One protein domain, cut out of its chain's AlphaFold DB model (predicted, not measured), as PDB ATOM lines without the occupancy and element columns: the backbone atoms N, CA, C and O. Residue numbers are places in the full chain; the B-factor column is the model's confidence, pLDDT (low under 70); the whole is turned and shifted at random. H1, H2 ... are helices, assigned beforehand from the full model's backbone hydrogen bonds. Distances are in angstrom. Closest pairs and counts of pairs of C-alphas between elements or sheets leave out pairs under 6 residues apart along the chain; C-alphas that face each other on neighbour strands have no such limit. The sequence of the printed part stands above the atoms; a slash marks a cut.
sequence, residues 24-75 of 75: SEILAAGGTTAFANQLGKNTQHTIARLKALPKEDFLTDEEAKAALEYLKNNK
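This is residues 24 to 75 of the 75 residues of an uncharacterized protein of Mucilaginibacter mali (UniProt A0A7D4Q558). The model is an open arch: H4, the longest helix, makes one leg, H3 and the link of residues 53 to 60 make the top, and the short helices H2 and H1 make the other leg, with the space between the legs empty. The legs do not meet, and H4 touches no other helix. The printed part has 52 residues with four named helices, H1, H2, H3 and H4 in that order along the chain, and no named strand; its class is all helix. It is extended, with a radius of gyration of the C-alphas of 15.4 A, and flat, spanning 35 by 30 by 14 A.

H4 is residues 61 to 73, 18.3 A from first to last C-alpha; it begins at C-alpha 61 (188.495, 186.761, 277.511) and ends at C-alpha 73 (182.930, 190.121, 260.448). H3 is residues 43 to 52, 14.2 A long, and ends at C-alpha 52 (195.842, 201.255, 288.545). H2 is residues 32 to 38, 9.9 A long. H1 is residues 24 to 28, 6.0 A long, and begins at C-alpha 24 (211.625, 204.711, 259.832).

H4 is apart from H1, from H2 and from H3. H3 and H2 only just touch, with 3 pairs of C-alphas within 8 A, and only at the corner by their link; their closest C-alphas, those of Ala 36 and Thr 43, are 7.1 A apart. Their lines stand at a steep tilt of 56 degrees, and they run opposite ways. H2 and H1 touch only at the corner by their link; their closest C-alphas, those of Ile 26 and Ala 34, are 5.2 A apart. H1 and H3 are apart. In H1, H2, H3 and H4 every backbone O i to N i+4 pair is within hydrogen-bond range.

The two C-alphas farthest apart, those of Ser 24 and Glu 56, are 37.5 A from each other. The C-alphas of Ser 24 and Lys 75, the first and last printed, are 28.6 A apart; Lys 75 is the chain's last residue. The links from H1 to H2 and from H2 to H3 are tight, and the 8 residues between H3 and H4 are a short link. Residues 44 to 49, which belong to H3, stand free, as do residues 51 to 57, residues 60 to 66, of which 61 to 66 belong to H4, and residues 68 to 75, of which 68 to 73 belong to H4. The printed part has no cut. The mean pLDDT of the printed part is 77.9; it is under 70 at residues 24 to 30, residue 32, residues 34 to 38 and residues 74 to 75.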
ATOM      1  N   SER A  24     210.867 205.875 259.367       67.00
ATOM      2  CA  SER A  24     211.625 204.711 259.832       67.00
ATOM      3  C   SER A  24     211.891 204.731 261.336       67.00
ATOM      4  O   SER A  24     211.714 203.707 261.988       67.00
ATOM      5  N   GLU A  25     212.267 205.878 261.904       63.31
ATOM      6  CA  GLU A  25     212.494 206.016 263.350       63.31
ATOM      7  C   GLU A  25     211.191 205.899 264.137       63.31
ATOM      8  O   GLU A  25     211.157 205.256 265.185       63.31
ATOM      9  N   ILE A  26     210.102 206.456 263.601       62.34
ATOM     10  CA  ILE A  26     208.766 206.318 264.177       62.34
ATOM     11  C   ILE A  26     208.375 204.841 264.229       62.34
ATOM     12  O   ILE A  26     208.019 204.347 265.294       62.34
ATOM     13  N   LEU A  27     208.490 204.112 263.119       65.62
ATOM     14  CA  LEU A  27     208.145 202.690 263.059       65.62
ATOM     15  C   LEU A  27     209.049 201.828 263.954       65.62
ATOM     16  O   LEU A  27     208.538 200.985 264.689       65.62
ATOM     17  N   ALA A  28     210.362 202.074 263.952       69.19
ATOM     18  CA  ALA A  28     211.333 201.331 264.756       69.19
ATOM     19  C   ALA A  28     211.129 201.521 266.268       69.19
ATOM     20  O   ALA A  28     211.307 200.582 267.039       69.19
ATOM     21  N   ALA A  29     210.701 202.709 266.698       61.84
ATOM     22  CA  ALA A  29     210.370 202.988 268.093       61.84
ATOM     23  C   ALA A  29     208.978 202.467 268.508       61.84
ATOM     24  O   ALA A  29     208.548 202.710 269.634       61.84
ATOM     25  N   GLY A  30     208.264 201.747 267.637       67.19
ATOM     26  CA  GLY A  30     206.926 201.224 267.923       67.19
ATOM     27  C   GLY A  30     205.802 202.208 267.598       67.19
ATOM     28  O   GLY A  30     204.772 202.201 268.263       67.19
ATOM     29  N   GLY A  31     206.002 203.075 266.601       77.56
ATOM     30  CA  GLY A  31     205.019 203.986 266.011       77.56
ATOM     31  C   GLY A  31     204.465 205.009 266.998       77.56
ATOM     32  O   GLY A  31     204.944 206.136 267.117       77.56
ATOM     33  N   THR A  32     203.436 204.591 267.726       66.81
ATOM     34  CA  THR A  32     202.717 205.382 268.727       66.81
ATOM     35  C   THR A  32     203.621 205.847 269.867       66.81
ATOM     36  O   THR A  32     203.448 206.961 270.359       66.81
ATOM     37  N   THR A  33     204.632 205.059 270.241       70.38
ATOM     38  CA  THR A  33     205.613 205.433 271.272       70.38
ATOM     39  C   THR A  33     206.484 206.617 270.842       70.38
ATOM     40  O   THR A  33     206.767 207.493 271.658       70.38
ATOM     41  N   ALA A  34     206.872 206.700 269.563       67.38
ATOM     42  CA  ALA A  34     207.655 207.824 269.041       67.38
ATOM     43  C   ALA A  34     206.861 209.135 269.100       67.38
ATOM     44  O   ALA A  34     207.362 210.154 269.576       67.38
ATOM     45  N   PHE A  35     205.587 209.085 268.701       67.56
ATOM     46  CA  PHE A  35     204.682 210.230 268.791       67.56
ATOM     47  C   PHE A  35     204.372 210.619 270.239       67.56
ATOM     48  O   PHE A  35     204.326 211.806 270.556       67.56
ATOM     49  N   ALA A  36     204.191 209.648 271.140       67.75
ATOM     50  CA  ALA A  36     203.998 209.923 272.562       67.75
ATOM     51  C   ALA A  36     205.203 210.673 273.150       67.75
ATOM     52  O   ALA A  36     205.020 211.708 273.794       67.75
ATOM     53  N   ASN A  37     206.420 210.224 272.833       69.50
ATOM     54  CA  ASN A  37     207.653 210.889 273.244       69.50
ATOM     55  C   ASN A  37     207.774 212.306 272.654       69.50
ATOM     56  O   ASN A  37     208.141 213.233 273.374       69.50
ATOM     57  N   GLN A  38     207.418 212.504 271.377       69.62
ATOM     58  CA  GLN A  38     207.412 213.827 270.734       69.62
ATOM     59  C   GLN A  38     206.409 214.793 271.386       69.62
ATOM     60  O   GLN A  38     206.694 215.979 271.526       69.62
ATOM     61  N   LEU A  39     205.253 214.293 271.825       72.19
ATOM     62  CA  LEU A  39     204.224 215.078 272.513       72.19
ATOM     63  C   LEU A  39     204.527 215.303 274.007       72.19
ATOM     64  O   LEU A  39     203.659 215.780 274.738       72.19
ATOM     65  N   GLY A  40     205.718 214.918 274.485       70.06
ATOM     66  CA  GLY A  40     206.094 215.013 275.898       70.06
ATOM     67  C   GLY A  40     205.275 214.096 276.812       70.06
ATOM     68  O   GLY A  40     205.276 214.266 278.032       70.06
ATOM     69  N   LYS A  41     204.553 213.121 276.246       73.31
ATOM     70  CA  LYS A  41     203.775 212.149 277.010       73.31
ATOM     71  C   LYS A  41     204.713 211.054 277.483       73.31
ATOM     72  O   LYS A  41     205.262 210.293 276.695       73.31
ATOM     73  N   ASN A  42     204.874 210.964 278.794       74.44
ATOM     74  CA  ASN A  42     205.691 209.931 279.400       74.44
ATOM     75  C   ASN A  42     204.892 208.623 279.508       74.44
ATOM     76  O   ASN A  42     203.964 208.502 280.312       74.44
ATOM     77  N   THR A  43     205.294 207.628 278.718       71.31
ATOM     78  CA  THR A  43     204.697 206.286 278.669       71.31
ATOM     79  C   THR A  43     204.653 205.600 280.039       71.31
ATOM     80  O   THR A  43     203.742 204.816 280.291       71.31
ATOM     81  N   GLN A  44     205.559 205.937 280.968       76.69
ATOM     82  CA  GLN A  44     205.544 205.403 282.336       76.69
ATOM     83  C   GLN A  44     204.280 205.797 283.105       76.69
ATOM     84  O   GLN A  44     203.727 204.979 283.837       76.69
ATOM     85  N   HIS A  45     203.767 207.015 282.902       75.50
ATOM     86  CA  HIS A  45     202.509 207.434 283.525       75.50
ATOM     87  C   HIS A  45     201.317 206.683 282.942       75.50
ATOM     88  O   HIS A  45     200.402 206.328 283.681       75.50
ATOM     89  N   THR A  46     201.331 206.404 281.637       74.94
ATOM     90  CA  THR A  46     200.301 205.580 280.998       74.94
ATOM     91  C   THR A  46     200.323 204.163 281.562       74.94
ATOM     92  O   THR A  46     199.280 203.660 281.955       74.94
ATOM     93  N   ILE A  47     201.501 203.545 281.695       79.50
ATOM     94  CA  ILE A  47     201.645 202.205 282.285       79.50
ATOM     95  C   ILE A  47     201.164 202.191 283.740       79.50
ATOM     96  O   ILE A  47     200.427 201.290 284.131       79.50
ATOM     97  N   ALA A  48     201.551 203.187 284.541       81.88
ATOM     98  CA  ALA A  48     201.115 203.296 285.931       81.88
ATOM     99  C   ALA A  48     199.590 203.437 286.039       81.88
ATOM    100  O   ALA A  48     198.974 202.773 286.867       81.88
ATOM    101  N   ARG A  49     198.976 204.246 285.168       81.19
ATOM    102  CA  ARG A  49     197.518 204.405 285.105       81.19
ATOM    103  C   ARG A  49     196.820 203.127 284.667       81.19
ATOM    104  O   ARG A  49     195.872 202.734 285.325       81.19
ATOM    105  N   LEU A  50     197.318 202.450 283.633       81.31
ATOM    106  CA  LEU A  50     196.765 201.174 283.171       81.31
ATOM    107  C   LEU A  50     196.824 200.096 284.260       81.31
ATOM    108  O   LEU A  50     195.881 199.336 284.412       81.31
ATOM    109  N   LYS A  51     197.901 200.053 285.055       82.50
ATOM    110  CA  LYS A  51     198.014 199.132 286.200       82.50
ATOM    111  C   LYS A  51     197.094 199.491 287.368       82.50
ATOM    112  O   LYS A  51     196.783 198.617 288.167       82.50
ATOM    113  N   ALA A  52     196.727 200.763 287.495       88.38
ATOM    114  CA  ALA A  52     195.842 201.255 288.545       88.38
ATOM    115  C   ALA A  52     194.354 201.142 288.179       88.38
ATOM    116  O   ALA A  52     193.515 201.395 289.040       88.38
ATOM    117  N   LEU A  53     194.026 200.792 286.929       86.88
ATOM    118  CA  LEU A  53     192.644 200.558 286.528       86.88
ATOM    119  C   LEU A  53     192.082 199.327 287.255       86.88
ATOM    120  O   LEU A  53     192.796 198.329 287.419       86.88
ATOM    121  N   PRO A  54     190.816 199.383 287.698       86.44
ATOM    122  CA  PRO A  54     190.145 198.229 288.266       86.44
ATOM    123  C   PRO A  54     190.025 197.120 287.216       86.44
ATOM    124  O   PRO A  54     189.946 197.368 286.015       86.44
ATOM    125  N   LYS A  55     190.040 195.863 287.667       79.06
ATOM    126  CA  LYS A  55     190.015 194.711 286.753       79.06
ATOM    127  C   LYS A  55     188.712 194.629 285.961       79.06
ATOM    128  O   LYS A  55     188.749 194.151 284.836       79.06
ATOM    129  N   GLU A  56     187.610 195.122 286.525       80.94
ATOM    130  CA  GLU A  56     186.325 195.244 285.831       80.94
ATOM    131  C   GLU A  56     186.328 196.211 284.631       80.94
ATOM    132  O   GLU A  56     185.448 196.096 283.786       80.94
ATOM    133  N   ASP A  57     187.312 197.114 284.506       77.88
ATOM    134  CA  ASP A  57     187.433 198.004 283.337       77.88
ATOM    135  C   ASP A  57     188.063 197.302 282.119       77.88
ATOM    136  O   ASP A  57     188.089 197.856 281.015       77.88
ATOM    137  N   PHE A  58     188.602 196.092 282.303       85.00
ATOM    138  CA  PHE A  58     189.141 195.281 281.219       85.00
ATOM    139  C   PHE A  58     188.113 194.251 280.764       85.00
ATOM    140  O   PHE A  58     187.434 193.626 281.575       85.00
ATOM    141  N   LEU A  59     188.055 194.040 279.449       88.06
ATOM    142  CA  LEU A  59     187.247 192.975 278.866       88.06
ATOM    143  C   LEU A  59     187.703 191.620 279.405       88.06
ATOM    144  O   LEU A  59     188.903 191.340 279.493       88.06
ATOM    145  N   THR A  60     186.733 190.765 279.700       90.25
ATOM    146  CA  THR A  60     186.978 189.340 279.909       90.25
ATOM    147  C   THR A  60     187.426 188.680 278.605       90.25
ATOM    148  O   THR A  60     187.210 189.207 277.511       90.25
ATOM    149  N   ASP A  61     188.030 187.495 278.696       88.06
ATOM    150  CA  ASP A  61     188.495 186.761 277.511       88.06
ATOM    151  C   ASP A  61     187.353 186.470 276.520       88.06
ATOM    152  O   ASP A  61     187.547 186.507 275.301       88.06
ATOM    153  N   GLU A  62     186.144 186.224 277.030       89.56
ATOM    154  CA  GLU A  62     184.950 185.973 276.219       89.56
ATOM    155  C   GLU A  62     184.482 187.238 275.491       89.56
ATOM    156  O   GLU A  62     184.224 187.200 274.285       89.56
ATOM    157  N   GLU A  63     184.444 188.376 276.186       87.50
ATOM    158  CA  GLU A  63     184.079 189.668 275.598       87.50
ATOM    159  C   GLU A  63     185.127 190.146 274.592       87.50
ATOM    160  O   GLU A  63     184.782 190.646 273.522       87.50
ATOM    161  N   ALA A  64     186.411 189.943 274.893       90.50
ATOM    162  CA  ALA A  64     187.502 190.250 273.980       90.50
ATOM    163  C   ALA A  64     187.390 189.418 272.697       90.50
ATOM    164  O   ALA A  64     187.516 189.952 271.593       90.50
ATOM    165  N   LYS A  65     187.096 188.118 272.819       90.88
ATOM    166  CA  LYS A  65     186.894 187.235 271.667       90.88
ATOM    167  C   LYS A  65     185.673 187.647 270.844       90.88
ATOM    168  O   LYS A  65     185.783 187.744 269.622       90.88
ATOM    169  N   ALA A  66     184.550 187.948 271.492       91.12
ATOM    170  CA  ALA A  66     183.337 188.404 270.818       91.12
ATOM    171  C   ALA A  66     183.554 189.740 270.085       91.12
ATOM    172  O   ALA A  66     183.154 189.885 268.930       91.12
ATOM    173  N   ALA A  67     184.248 190.694 270.712       89.12
ATOM    174  CA  ALA A  67     184.593 191.970 270.093       89.12
ATOM    175  C   ALA A  67     185.506 191.784 268.870       89.12
ATOM    176  O   ALA A  67     185.286 192.406 267.828       89.12
ATOM    177  N   LEU A  68     186.505 190.898 268.957       91.25
ATOM    178  CA  LEU A  68     187.395 190.587 267.836       91.25
ATOM    179  C   LEU A  68     186.661 189.903 266.677       91.25
ATOM    180  O   LEU A  68     186.894 190.250 265.518       91.25
ATOM    181  N   GLU A  69     185.765 188.958 266.965       90.69
ATOM    182  CA  GLU A  69     184.933 188.313 265.945       90.69
ATOM    183  C   GLU A  69     183.978 189.314 265.283       90.69
ATOM    184  O   GLU A  69     183.872 189.337 264.055       90.69
ATOM    185  N   TYR A  70     183.356 190.204 266.063       90.62
ATOM    186  CA  TYR A  70     182.519 191.283 265.540       90.62
ATOM    187  C   TYR A  70     183.299 192.200 264.590       90.62
ATOM    188  O   TYR A  70     182.836 192.463 263.480       90.62
ATOM    189  N   LEU A  71     184.499 192.642 264.980       88.06
ATOM    190  CA  LEU A  71     185.356 193.494 264.148       88.06
ATOM    191  C   LEU A  71     185.800 192.798 262.858       88.06
ATOM    192  O   LEU A  71     185.885 193.429 261.807       88.06
ATOM    193  N   LYS A  72     186.087 191.496 262.923       87.44
ATOM    194  CA  LYS A  72     186.489 190.706 261.754       87.44
ATOM    195  C   LYS A  72     185.342 190.528 260.756       87.44
ATOM    196  O   LYS A  72     185.592 190.512 259.554       87.44
ATOM    197  N   ASN A  73     184.117 190.393 261.257       84.00
ATOM    198  CA  ASN A  73     182.930 190.121 260.448       84.00
ATOM    199  C   ASN A  73     182.220 191.395 259.946       84.00
ATOM    200  O   ASN A  73     181.417 191.297 259.027       84.00
ATOM    201  N   ASN A  74     182.520 192.572 260.512       68.38
ATOM    202  CA  ASN A  74     181.961 193.875 260.106       68.38
ATOM    203  C   ASN A  74     182.981 194.765 259.371       68.38
ATOM    204  O   ASN A  74     182.969 195.986 259.530       68.38
ATOM    205  N   LYS A  75     183.888 194.156 258.603       53.69
ATOM    206  CA  LYS A  75     184.862 194.881 257.779       53.69
ATOM    207  C   LYS A  75     184.298 195.246 256.410       53.69
ATOM    208  O   LYS A  75     183.608 194.387 255.820       53.69
TER     209      LYS A  75